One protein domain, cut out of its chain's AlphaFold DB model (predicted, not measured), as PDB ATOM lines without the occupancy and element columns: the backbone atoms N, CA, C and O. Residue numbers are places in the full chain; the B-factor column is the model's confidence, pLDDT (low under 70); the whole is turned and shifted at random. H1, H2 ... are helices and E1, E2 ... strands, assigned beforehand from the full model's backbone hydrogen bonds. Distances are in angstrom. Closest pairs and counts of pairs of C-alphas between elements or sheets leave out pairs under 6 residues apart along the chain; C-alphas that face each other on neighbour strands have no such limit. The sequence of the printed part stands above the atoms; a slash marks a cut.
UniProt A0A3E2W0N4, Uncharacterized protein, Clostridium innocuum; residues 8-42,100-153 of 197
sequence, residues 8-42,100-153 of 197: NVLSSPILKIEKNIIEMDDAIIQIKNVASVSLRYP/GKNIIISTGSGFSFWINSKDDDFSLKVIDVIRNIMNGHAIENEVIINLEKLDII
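AT A GLANCE: This is residues 8 to 42 and 100 to 153 of the 197 residues of an uncharacterized protein of Clostridium innocuum (UniProt A0A3E2W0N4). Two antiparallel sheets, one of five strands and one of three, stand as two walls, and the single long helix H1 packs on one face of each and runs along their strands. The tight link from E3 to E4 joins the walls, and the short stretch of residues 9 to 10 pairs with E6. The printed part has 89 residues with eight named strands and one named helix, in the order E1 E2 E3 E4 E5 E6 H1 E7 E8; the class is mixed, helices and strands. The sheets run E3 E2 E1 E7 E8 and E4 E5 E6. The whole is compact and rounded, with a radius of gyration of the C-alphas of 11.8 A and spans of 30 by 29 by 22 A.

HOW THE PARTS SIT: Begin with the large sheet: E3, residues 27 to 30, E2, residues 21 to 24, E1, residues 14 to 18, E7, residues 143 to 146, and E8, residues 151 to 153. E1 E2 E3 form a meander, each strand the antiparallel neighbour of the one before. Look for N 22 and O 29 between E3 and E2, 2.8 A apart, N 23 and O 16 between E2 and E1, 2.8 A, N 15 and O 145 between E1 and E7, 2.8 A, and N 144 and O 153 in the hairpin of E7 and E8, 2.8 A. H1, residues 120 to 134, is on this sheet at a height of 10.2 A, over E1 and E7; the closest C-alphas of H1 and E7 are those of Val 126 and Ile 145, 7.4 A apart. The other sheet is E4, residues 34 to 40, E5, residues 101 to 107, and E6, residues 112 to 117. Check N 38 and O 104 between E4 and E5, 3.0 A, and N 103 and O 115 in the hairpin of E5 and E6, 2.8 A. H1 is on this sheet too, at a height of 9.0 A, over E4 and E5, and its line and that of E5 stand at 4 degrees on the local plane; with each sheet it makes two layers, a helix on one face of a sheet. The closest C-alphas of H1 and E4 are those of Val 37 and Ile 127, 6.7 A apart. In H1 every O i to N i+4 pair is within hydrogen-bond range. E3 and E4 meet only through their link, while E3 and E5 are only just apart, at 8.4 A.

IN THESE COORDINATES: Find C-alpha 14 at (21.730, -33.842, 89.961), where E1 begins and runs 13.0 A. E4 measures 16.6 A, E5 19.1 A and E6 16.0 A. H1 starts at C-alpha 120, (8.187, -28.499, 98.498), and runs 21.1 A. E8 ends at C-alpha 153, (18.863, -42.933, 95.024).

THE WHOLE: The C-alphas farthest apart, those of Pro 42 and Glu 140, are 33.7 A apart. Residues 43 to 99 are not printed; across this cut C-alphas 42 and 100 are 7.7 A apart. Of the links printed whole, H1 to E7 is short and the others are tight. The mean pLDDT of the printed part is 71.6, and 26 residues are under 70, among them residues 8 to 13 and 136 to 141.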
ATOM      1  N   ASN A   8      24.752 -17.216  92.603       48.16
ATOM      2  CA  ASN A   8      25.116 -18.431  91.882       48.16
ATOM      3  C   ASN A   8      23.976 -19.448  92.043       48.16
ATOM      4  O   ASN A   8      23.988 -20.307  92.929       48.16
ATOM      5  N   VAL A   9      22.942 -19.288  91.216       50.41
ATOM      6  CA  VAL A   9      21.867 -20.255  91.037       50.41
ATOM      7  C   VAL A   9      22.474 -21.405  90.251       50.41
ATOM      8  O   VAL A   9      22.673 -21.308  89.041       50.41
ATOM      9  N   LEU A  10      22.812 -22.477  90.958       55.16
ATOM     10  CA  LEU A  10      23.292 -23.690  90.318       55.16
ATOM     11  C   LEU A  10      22.103 -24.392  89.683       55.16
ATOM     12  O   LEU A  10      21.155 -24.784  90.362       55.16
ATOM     13  N   SER A  11      22.182 -24.558  88.368       53.69
ATOM     14  CA  SER A  11      21.175 -25.265  87.575       53.69
ATOM     15  C   SER A  11      21.502 -26.754  87.456       53.69
ATOM     16  O   SER A  11      21.141 -27.364  86.460       53.69
ATOM     17  N   SER A  12      22.204 -27.331  88.438       58.56
ATOM     18  CA  SER A  12      22.567 -28.751  88.428       58.56
ATOM     19  C   SER A  12      21.340 -29.582  88.805       58.56
ATOM     20  O   SER A  12      20.922 -29.522  89.963       58.56
ATOM     21  N   PRO A  13      20.745 -30.360  87.882       64.25
ATOM     22  CA  PRO A  13      19.581 -31.193  88.176       64.25
ATOM     23  C   PRO A  13      19.933 -32.396  89.058       64.25
ATOM     24  O   PRO A  13      19.041 -33.038  89.617       64.25
ATOM     25  N   ILE A  14      21.224 -32.711  89.189       73.56
ATOM     26  CA  ILE A  14      21.730 -33.842  89.961       73.56
ATOM     27  C   ILE A  14      22.686 -33.321  91.034       73.56
ATOM     28  O   ILE A  14      23.576 -32.520  90.752       73.56
ATOM     29  N   LEU A  15      22.505 -33.786  92.269       76.88
ATOM     30  CA  LEU A  15      23.507 -33.690  93.323       76.88
ATOM     31  C   LEU A  15      23.987 -35.090  93.661       76.88
ATOM     32  O   LEU A  15      23.181 -35.965  93.976       76.88
ATOM     33  N   LYS A  16      25.299 -35.290  93.648       80.56
ATOM     34  CA  LYS A  16      25.927 -36.512  94.139       80.56
ATOM     35  C   LYS A  16      26.578 -36.220  95.473       80.56
ATOM     36  O   LYS A  16      27.257 -35.212  95.633       80.56
ATOM     37  N   ILE A  17      26.357 -37.086  96.444       77.12
ATOM     38  CA  ILE A  17      26.947 -36.961  97.765       77.12
ATOM     39  C   ILE A  17      27.719 -38.235  98.053       77.12
ATOM     40  O   ILE A  17      27.145 -39.319  98.156       77.12
ATOM     41  N   GLU A  18      29.028 -38.085  98.200       73.00
ATOM     42  CA  GLU A  18      29.920 -39.169  98.579       73.00
ATOM     43  C   GLU A  18      30.712 -38.743  99.817       73.00
ATOM     44  O   GLU A  18      31.494 -37.785  99.797       73.00
ATOM     45  N   LYS A  19      30.522 -39.476 100.920       73.62
ATOM     46  CA  LYS A  19      31.197 -39.233 102.203       73.62
ATOM     47  C   LYS A  19      30.977 -37.796 102.705       73.62
ATOM     48  O   LYS A  19      29.935 -37.481 103.261       73.62
ATOM     49  N   ASN A  20      31.982 -36.936 102.535       71.88
ATOM     50  CA  ASN A  20      32.033 -35.565 103.044       71.88
ATOM     51  C   ASN A  20      32.029 -34.526 101.907       71.88
ATOM     52  O   ASN A  20      32.416 -33.376 102.124       71.88
ATOM     53  N   ILE A  21      31.671 -34.931 100.688       77.06
ATOM     54  CA  ILE A  21      31.682 -34.087  99.493       77.06
ATOM     55  C   ILE A  21      30.300 -34.125  98.845       77.06
ATOM     56  O   ILE A  21      29.739 -35.194  98.631       77.06
ATOM     57  N   ILE A  22      29.783 -32.941  98.530       77.31
ATOM     58  CA  ILE A  22      28.628 -32.724  97.666       77.31
ATOM     59  C   ILE A  22      29.180 -32.267  96.318       77.31
ATOM     60  O   ILE A  22      29.805 -31.211  96.225       77.31
ATOM     61  N   GLU A  23      28.972 -33.074  95.292       78.75
ATOM     62  CA  GLU A  23      29.311 -32.787  93.906       78.75
ATOM     63  C   GLU A  23      28.044 -32.390  93.140       78.75
ATOM     64  O   GLU A  23      26.987 -33.020  93.231       78.75
ATOM     65  N   MET A  24      28.167 -31.301  92.397       77.56
ATOM     66  CA  MET A  24      27.183 -30.727  91.490       77.56
ATOM     67  C   MET A  24      27.888 -30.496  90.149       77.56
ATOM     68  O   MET A  24      29.112 -30.358  90.128       77.56
ATOM     69  N   ASP A  25      27.138 -30.380  89.055       70.06
ATOM     70  CA  ASP A  25      27.711 -30.262  87.705       70.06
ATOM     71  C   ASP A  25      28.734 -29.111  87.580       70.06
ATOM     72  O   ASP A  25      29.768 -29.280  86.935       70.06
ATOM     73  N   ASP A  26      28.502 -27.982  88.264       67.44
ATOM     74  CA  ASP A  26      29.390 -26.808  88.229       67.44
ATOM     75  C   ASP A  26      30.139 -26.536  89.551       67.44
ATOM     76  O   ASP A  26      30.854 -25.535  89.663       67.44
ATOM     77  N   ALA A  27      29.964 -27.362  90.592       68.94
ATOM     78  CA  ALA A  27      30.534 -27.074  91.912       68.94
ATOM     79  C   ALA A  27      30.796 -28.317  92.766       68.94
ATOM     80  O   ALA A  27      30.007 -29.253  92.809       68.94
ATOM     81  N   ILE A  28      31.877 -28.269  93.546       75.56
ATOM     82  CA  ILE A  28      32.200 -29.281  94.554       75.56
ATOM     83  C   ILE A  28      32.291 -28.595  95.916       75.56
ATOM     84  O   ILE A  28      33.062 -27.651  96.100       75.56
ATOM     85  N   ILE A  29      31.510 -29.075  96.883       75.12
ATOM     86  CA  ILE A  29      31.389 -28.496  98.224       75.12
ATOM     87  C   ILE A  29      31.751 -29.562  99.254       75.12
ATOM     88  O   ILE A  29      31.164 -30.638  99.291       75.12
ATOM     89  N   GLN A  30      32.693 -29.261 100.146       75.94
ATOM     90  CA  GLN A  30      32.957 -30.125 101.296       75.94
ATOM     91  C   GLN A  30      31.946 -29.850 102.411       75.94
ATOM     92  O   GLN A  30      31.766 -28.700 102.812       75.94
ATOM     93  N   ILE A  31      31.351 -30.901 102.974       75.00
ATOM     94  CA  ILE A  31      30.298 -30.809 103.999       75.00
ATOM     95  C   ILE A  31      30.812 -30.136 105.277       75.00
ATOM     96  O   ILE A  31      30.109 -29.329 105.870       75.00
ATOM     97  N   LYS A  32      32.085 -30.341 105.638       73.00
ATOM     98  CA  LYS A  32      32.760 -29.609 106.733       73.00
ATOM     99  C   LYS A  32      32.763 -28.087 106.572       73.00
ATOM    100  O   LYS A  32      32.912 -27.381 107.561       73.00
ATOM    101  N   ASN A  33      32.661 -27.590 105.341       72.12
ATOM    102  CA  ASN A  33      32.588 -26.162 105.064       72.12
ATOM    103  C   ASN A  33      31.138 -25.676 104.933       72.12
ATOM    104  O   ASN A  33      30.924 -24.496 104.687       72.12
ATOM    105  N   VAL A  34      30.132 -26.543 105.073       74.81
ATOM    106  CA  VAL A  34      28.727 -26.130 105.091       74.81
ATOM    107  C   VAL A  34      28.406 -25.602 106.485       74.81
ATOM    108  O   VAL A  34      28.445 -26.335 107.465       74.81
ATOM    109  N   ALA A  35      28.100 -24.311 106.570       70.25
ATOM    110  CA  ALA A  35      27.722 -23.650 107.815       70.25
ATOM    111  C   ALA A  35      26.229 -23.823 108.115       70.25
ATOM    112  O   ALA A  35      25.839 -23.990 109.268       70.25
ATOM    113  N   SER A  36      25.384 -23.796 107.082       75.75
ATOM    114  CA  SER A  36      23.944 -23.987 107.248       75.75
ATOM    115  C   SER A  36      23.272 -24.434 105.960       75.75
ATOM    116  O   SER A  36      23.666 -24.022 104.868       75.75
ATOM    117  N   VAL A  37      22.183 -25.181 106.104       76.38
ATOM    118  CA  VAL A  37      21.257 -25.502 105.017       76.38
ATOM    119  C   VAL A  37      19.872 -25.013 105.410       76.38
ATOM    120  O   VAL A  37      19.399 -25.299 106.511       76.38
ATOM    121  N   SER A  38      19.235 -24.248 104.529       72.25
ATOM    122  CA  SER A  38      17.926 -23.647 104.788       72.25
ATOM    123  C   SER A  38      17.036 -23.671 103.555       72.25
ATOM    124  O   SER A  38      17.511 -23.779 102.426       72.25
ATOM    125  N   LEU A  39      15.732 -23.557 103.787       71.56
ATOM    126  CA  LEU A  39      14.722 -23.461 102.748       71.56
ATOM    127  C   LEU A  39      14.232 -22.016 102.689       71.56
ATOM    128  O   LEU A  39      13.780 -21.474 103.699       71.56
ATOM    129  N   ARG A  40      14.315 -21.378 101.522       66.12
ATOM    130  CA  ARG A  40      13.812 -20.015 101.336       66.12
ATOM    131  C   ARG A  40      12.912 -19.947 100.116       66.12
ATOM    132  O   ARG A  40      13.265 -20.411  99.033       66.12
ATOM    133  N   TYR A  41      11.760 -19.309 100.284       62.22
ATOM    134  CA  TYR A  41      10.922 -18.932  99.155       62.22
ATOM    135  C   TYR A  41      11.659 -17.876  98.324       62.22
ATOM    136  O   TYR A  41      12.069 -16.853  98.888       62.22
ATOM    137  N   PRO A  42      11.851 -18.075  97.009       65.50
ATOM    138  CA  PRO A  42      12.353 -17.002  96.166       65.50
ATOM    139  C   PRO A  42      11.424 -15.782  96.270       65.50
ATOM    140  O   PRO A  42      10.206 -15.933  96.434       65.50
ATOM    141  N   GLY A 100       8.531 -22.541  93.260       63.84
ATOM    142  CA  GLY A 100       9.017 -23.593  94.156       63.84
ATOM    143  C   GLY A 100       9.685 -23.032  95.417       63.84
ATOM    144  O   GLY A 100       9.460 -21.880  95.814       63.84
ATOM    145  N   LYS A 101      10.549 -23.834  96.035       68.06
ATOM    146  CA  LYS A 101      11.414 -23.400  97.136       68.06
ATOM    147  C   LYS A 101      12.874 -23.558  96.731       68.06
ATOM    148  O   LYS A 101      13.257 -24.507  96.052       68.06
ATOM    149  N   ASN A 102      13.701 -22.613  97.170       70.88
ATOM    150  CA  ASN A 102      15.140 -22.706  96.992       70.88
ATOM    151  C   ASN A 102      15.761 -23.320  98.243       70.88
ATOM    152  O   ASN A 102      15.586 -22.806  99.352       70.88
ATOM    153  N   ILE A 103      16.514 -24.395  98.054       74.19
ATOM    154  CA  ILE A 103      17.422 -24.931  99.059       74.19
ATOM    155  C   ILE A 103      18.693 -24.083  98.988       74.19
ATOM    156  O   ILE A 103      19.331 -23.985  97.941       74.19
ATOM    157  N   ILE A 104      19.036 -23.433 100.095       75.44
ATOM    158  CA  ILE A 104      20.226 -22.592 100.215       75.44
ATOM    159  C   ILE A 104      21.242 -23.322 101.085       75.44
ATOM    160  O   ILE A 104      21.003 -23.535 102.276       75.44
ATOM    161  N   ILE A 105      22.388 -23.656 100.497       76.62
ATOM    162  CA  ILE A 105      23.551 -24.214 101.191       76.62
ATOM    163  C   ILE A 105      24.547 -23.075 101.398       76.62
ATOM    164  O   ILE A 105      25.172 -22.606 100.449       76.62
ATOM    165  N   SER A 106      24.673 -22.598 102.634       76.00
ATOM    166  CA  SER A 106      25.640 -21.558 103.004       76.00
ATOM    167  C   SER A 106      26.915 -22.197 103.529       76.00
ATOM    168  O   SER A 106      26.869 -23.093 104.373       76.00
ATOM    169  N   THR A 107      28.055 -21.726 103.045       75.25
ATOM    170  CA  THR A 107      29.378 -22.189 103.465       75.25
ATOM    171  C   THR A 107      30.005 -21.261 104.503       75.25
ATOM    172  O   THR A 107      29.680 -20.075 104.560       75.25
ATOM    173  N   GLY A 108      30.936 -21.777 105.309       68.12
ATOM    174  CA  GLY A 108      31.675 -21.008 106.316       68.12
ATOM    175  C   GLY A 108      32.545 -19.892 105.730       68.12
ATOM    176  O   GLY A 108      32.928 -18.973 106.444       68.12
ATOM    177  N   SER A 109      32.810 -19.929 104.421       67.25
ATOM    178  CA  SER A 109      33.497 -18.874 103.670       67.25
ATOM    179  C   SER A 109      32.578 -17.740 103.191       67.25
ATOM    180  O   SER A 109      33.051 -16.824 102.523       67.25
ATOM    181  N   GLY A 110      31.277 -17.783 103.503       62.88
ATOM    182  CA  GLY A 110      30.301 -16.759 103.107       62.88
ATOM    183  C   GLY A 110      29.680 -16.960 101.720       62.88
ATOM    184  O   GLY A 110      28.798 -16.194 101.334       62.88
ATOM    185  N   PHE A 111      30.071 -18.000 100.974       71.19
ATOM    186  CA  PHE A 111      29.416 -18.356  99.711       71.19
ATOM    187  C   PHE A 111      28.120 -19.125  99.968       71.19
ATOM    188  O   PHE A 111      28.083 -20.010 100.824       71.19
ATOM    189  N   SER A 112      27.069 -18.810  99.211       66.69
ATOM    190  CA  SER A 112      25.779 -19.499  99.283       66.69
ATOM    191  C   SER A 112      25.405 -20.078  97.927       66.69
ATOM    192  O   SER A 112      25.372 -19.355  96.933       66.69
ATOM    193  N   PHE A 113      25.078 -21.363  97.906       71.88
ATOM    194  CA  PHE A 113      24.620 -22.076  96.721       71.88
ATOM    195  C   PHE A 113      23.110 -22.232  96.766       71.88
ATOM    196  O   PHE A 113      22.554 -22.620  97.794       71.88
ATOM    197  N   TRP A 114      22.455 -21.886  95.662       70.69
ATOM    198  CA  TRP A 114      21.002 -21.872  95.565       70.69
ATOM    199  C   TRP A 114      20.564 -22.958  94.602       70.69
ATOM    200  O   TRP A 114      20.915 -22.924  93.423       70.69
ATOM    201  N   ILE A 115      19.791 -23.900  95.122       72.50
ATOM    202  CA  ILE A 115      19.276 -25.048  94.391       72.50
ATOM    203  C   ILE A 115      17.765 -24.894  94.322       72.50
ATOM    204  O   ILE A 115      17.098 -24.843  95.356       72.50
ATOM    205  N   ASN A 116      17.219 -24.795  93.116       70.00
ATOM    206  CA  ASN A 116      15.777 -24.702  92.934       70.00
ATOM    207  C   ASN A 116      15.165 -26.106  92.861       70.00
ATOM    208  O   ASN A 116      15.627 -26.947  92.091       70.00
ATOM    209  N   SER A 117      14.103 -26.340  93.629       68.88
ATOM    210  CA  SER A 117      13.224 -27.486  93.424       68.88
ATOM    211  C   SER A 117      11.779 -27.011  93.341       68.88
ATOM    212  O   SER A 117      11.338 -26.133  94.089       68.88
ATOM    213  N   LYS A 118      11.040 -27.591  92.392       69.62
ATOM    214  CA  LYS A 118       9.626 -27.280  92.161       69.62
ATOM    215  C   LYS A 118       8.702 -27.935  93.189       69.62
ATOM    216  O   LYS A 118       7.549 -27.528  93.279       69.62
ATOM    217  N   ASP A 119       9.197 -28.931  93.925       73.44
ATOM    218  CA  ASP A 119       8.417 -29.699  94.891       73.44
ATOM    219  C   ASP A 119       8.879 -29.423  96.326       73.44
ATOM    220  O   ASP A 119      10.043 -29.610  96.701       73.44
ATOM    221  N   ASP A 120       7.940 -28.941  97.132       73.06
ATOM    222  CA  ASP A 120       8.187 -28.499  98.498       73.06
ATOM    223  C   ASP A 120       8.559 -29.661  99.430       73.06
ATOM    224  O   ASP A 120       9.469 -29.520 100.251       73.06
ATOM    225  N   ASP A 121       7.879 -30.801  99.294       74.56
ATOM    226  CA  ASP A 121       8.077 -31.976 100.147       74.56
ATOM    227  C   ASP A 121       9.398 -32.673  99.815       74.56
ATOM    228  O   ASP A 121      10.149 -33.083 100.704       74.56
ATOM    229  N   PHE A 122       9.734 -32.755  98.529       75.62
ATOM    230  CA  PHE A 122      11.032 -33.217  98.066       75.62
ATOM    231  C   PHE A 122      12.155 -32.307  98.561       75.62
ATOM    232  O   PHE A 122      13.177 -32.800  99.036       75.62
ATOM    233  N   SER A 123      11.955 -30.985  98.538       76.62
ATOM    234  CA  SER A 123      12.944 -30.035  99.061       76.62
ATOM    235  C   SER A 123      13.254 -30.270 100.540       76.62
ATOM    236  O   SER A 123      14.414 -30.201 100.945       76.62
ATOM    237  N   LEU A 124      12.230 -30.576 101.347       77.12
ATOM    238  CA  LEU A 124      12.404 -30.919 102.761       77.12
ATOM    239  C   LEU A 124      13.206 -32.212 102.927       77.12
ATOM    240  O   LEU A 124      14.172 -32.222 103.688       77.12
ATOM    241  N   LYS A 125      12.890 -33.253 102.143       78.75
ATOM    242  CA  LYS A 125      13.661 -34.507 102.145       78.75
ATOM    243  C   LYS A 125      15.132 -34.258 101.827       78.75
ATOM    244  O   LYS A 125      15.993 -34.764 102.534       78.75
ATOM    245  N   VAL A 126      15.435 -33.445 100.813       78.25
ATOM    246  CA  VAL A 126      16.823 -33.106 100.451       78.25
ATOM    247  C   VAL A 126      17.546 -32.389 101.593       78.25
ATOM    248  O   VAL A 126      18.690 -32.726 101.896       78.25
ATOM    249  N   ILE A 127      16.891 -31.438 102.266       79.69
ATOM    250  CA  ILE A 127      17.472 -30.753 103.430       79.69
ATOM    251  C   ILE A 127      17.741 -31.731 104.572       79.69
ATOM    252  O   ILE A 127      18.808 -31.654 105.179       79.69
ATOM    253  N   ASP A 128      16.816 -32.647 104.849       79.31
ATOM    254  CA  ASP A 128      16.986 -33.650 105.900       79.31
ATOM    255  C   ASP A 128      18.137 -34.606 105.583       79.31
ATOM    256  O   ASP A 128      18.940 -34.907 106.467       79.31
ATOM    257  N   VAL A 129      18.283 -35.016 104.316       77.94
ATOM    258  CA  VAL A 129      19.456 -35.773 103.856       77.94
ATOM    259  C   VAL A 129      20.729 -34.987 104.153       77.94
ATOM    260  O   VAL A 129      21.586 -35.488 104.875       77.94
ATOM    261  N   ILE A 130      20.850 -33.739 103.690       78.75
ATOM    262  CA  ILE A 130      22.079 -32.956 103.897       78.75
ATOM    263  C   ILE A 130      22.347 -32.720 105.395       78.75
ATOM    264  O   ILE A 130      23.487 -32.852 105.842       78.75
ATOM    265  N   ARG A 131      21.310 -32.441 106.196       78.06
ATOM    266  CA  ARG A 131      21.419 -32.235 107.649       78.06
ATOM    267  C   ARG A 131      21.906 -33.488 108.372       78.06
ATOM    268  O   ARG A 131      22.769 -33.386 109.241       78.06
ATOM    269  N   ASN A 132      21.385 -34.658 108.009       76.69
ATOM    270  CA  ASN A 132      21.835 -35.926 108.578       76.69
ATOM    271  C   ASN A 132      23.333 -36.138 108.331       76.69
ATOM    272  O   ASN A 132      24.063 -36.505 109.252       76.69
ATOM    273  N   ILE A 133      23.811 -35.811 107.131       76.00
ATOM    274  CA  ILE A 133      25.228 -35.953 106.782       76.00
ATOM    275  C   ILE A 133      26.094 -34.944 107.531       76.00
ATOM    276  O   ILE A 133      27.143 -35.304 108.062       76.00
ATOM    277  N   MET A 134      25.646 -33.688 107.620       73.69
ATOM    278  CA  MET A 134      26.329 -32.645 108.393       73.69
ATOM    279  C   MET A 134      26.496 -33.031 109.866       73.69
ATOM    280  O   MET A 134      27.538 -32.756 110.455       73.69
ATOM    281  N   ASN A 135      25.502 -33.708 110.443       76.50
ATOM    282  CA  ASN A 135      25.538 -34.189 111.825       76.50
ATOM    283  C   ASN A 135      26.404 -35.447 112.018       76.50
ATOM    284  O   ASN A 135      26.454 -35.999 113.116       76.50
ATOM    285  N   GLY A 136      27.107 -35.902 110.976       66.50
ATOM    286  CA  GLY A 136      28.009 -37.044 111.056       66.50
ATOM    287  C   GLY A 136      27.298 -38.394 111.028       66.50
ATOM    288  O   GLY A 136      27.931 -39.404 111.341       66.50
ATOM    289  N   HIS A 137      26.016 -38.447 110.638       69.19
ATOM    290  CA  HIS A 137      25.394 -39.721 110.294       69.19
ATOM    291  C   HIS A 137      26.087 -40.238 109.034       69.19
ATOM    292  O   HIS A 137      25.959 -39.667 107.949       69.19
ATOM    293  N   ALA A 138      26.908 -41.272 109.216       54.66
ATOM    294  CA  ALA A 138      27.724 -41.825 108.153       54.66
ATOM    295  C   ALA A 138      26.821 -42.342 107.032       54.66
ATOM    296  O   ALA A 138      26.031 -43.262 107.235       54.66
ATOM    297  N   ILE A 139      26.970 -41.768 105.841       60.34
ATOM    298  CA  ILE A 139      26.542 -42.452 104.633       60.34
ATOM    299  C   ILE A 139      27.724 -43.297 104.180       60.34
ATOM    300  O   ILE A 139      28.766 -42.771 103.789       60.34
ATOM    301  N   GLU A 140      27.576 -44.613 104.278       55.91
ATOM    302  CA  GLU A 140      28.602 -45.551 103.819       55.91
ATOM    303  C   GLU A 140      28.706 -45.582 102.285       55.91
ATOM    304  O   GLU A 140      29.771 -45.886 101.753       55.91
ATOM    305  N   ASN A 141      27.631 -45.206 101.581       63.94
ATOM    306  CA  ASN A 141      27.490 -45.315 100.129       63.94
ATOM    307  C   ASN A 141      27.144 -43.973  99.456       63.94
ATOM    308  O   ASN A 141      26.844 -42.984 100.113       63.94
ATOM    309  N   GLU A 142      27.204 -43.928  98.128       75.19
ATOM    310  CA  GLU A 142      26.823 -42.753  97.333       75.19
ATOM    311  C   GLU A 142      25.312 -42.466  97.453       75.19
ATOM    312  O   GLU A 142      24.484 -43.378  97.324       75.19
ATOM    313  N   VAL A 143      24.957 -41.194  97.674       77.06
ATOM    314  CA  VAL A 143      23.583 -40.683  97.563       77.06
ATOM    315  C   VAL A 143      23.484 -39.781  96.344       77.06
ATOM    316  O   VAL A 143      24.203 -38.793  96.234       77.06
ATOM    317  N   ILE A 144      22.558 -40.096  95.444       79.25
ATOM    318  CA  ILE A 144      22.278 -39.312  94.244       79.25
ATOM    319  C   ILE A 144      20.889 -38.698  94.394       79.25
ATOM    320  O   ILE A 144      19.885 -39.405  94.452       79.25
ATOM    321  N   ILE A 145      20.828 -37.374  94.439       78.62
ATOM    322  CA  ILE A 145      19.594 -36.594  94.501       78.62
ATOM    323  C   ILE A 145      19.324 -36.047  93.105       78.62
ATOM    324  O   ILE A 145      20.130 -35.295  92.562       78.62
ATOM    325  N   ASN A 146      18.184 -36.407  92.523       76.50
ATOM    326  CA  ASN A 146      17.739 -35.901  91.234       76.50
ATOM    327  C   ASN A 146      16.555 -34.945  91.430       76.50
ATOM    328  O   ASN A 146      15.447 -35.366  91.761       76.50
ATOM    329  N   LEU A 147      16.795 -33.654  91.208       74.06
ATOM    330  CA  LEU A 147      15.812 -32.582  91.378       74.06
ATOM    331  C   LEU A 147      14.769 -32.541  90.255       74.06
ATOM    332  O   LEU A 147      13.671 -32.037  90.474       74.06
ATOM    333  N   GLU A 148      15.085 -33.058  89.063       73.12
ATOM    334  CA  GLU A 148      14.140 -33.117  87.938       73.12
ATOM    335  C   GLU A 148      13.163 -34.281  88.071       73.12
ATOM    336  O   GLU A 148      11.967 -34.133  87.825       73.12
ATOM    337  N   LYS A 149      13.680 -35.452  88.455       74.62
ATOM    338  CA  LYS A 149      12.896 -36.678  88.639       74.62
ATOM    339  C   LYS A 149      12.267 -36.781  90.026       74.62
ATOM    340  O   LYS A 149      11.462 -37.684  90.229       74.62
ATOM    341  N   LEU A 150      12.617 -35.870  90.938       69.25
ATOM    342  CA  LEU A 150      12.185 -35.877  92.338       69.25
ATOM    343  C   LEU A 150      12.482 -37.222  93.013       69.25
ATOM    344  O   LEU A 150      11.630 -37.809  93.679       69.25
ATOM    345  N   ASP A 151      13.708 -37.710  92.823       75.62
ATOM    346  CA  ASP A 151      14.149 -39.013  93.318       75.62
ATOM    347  C   ASP A 151      15.454 -38.901  94.117       75.62
ATOM    348  O   ASP A 151      16.315 -38.068  93.821       75.62
ATOM    349  N   ILE A 152      15.591 -39.744  95.140       73.88
ATOM    350  CA  ILE A 152      16.799 -39.874  95.957       73.88
ATOM    351  C   ILE A 152      17.221 -41.338  95.904       73.88
ATOM    352  O   ILE A 152      16.653 -42.196  96.578       73.88
ATOM    353  N   ILE A 153      18.258 -41.611  95.122       75.75
ATOM    354  CA  ILE A 153      18.863 -42.933  95.024       75.75
ATOM    355  C   ILE A 153      19.913 -43.016  96.122       75.75
ATOM    356  O   ILE A 153      20.935 -42.333  96.074       75.75
TER     357      ILE A 153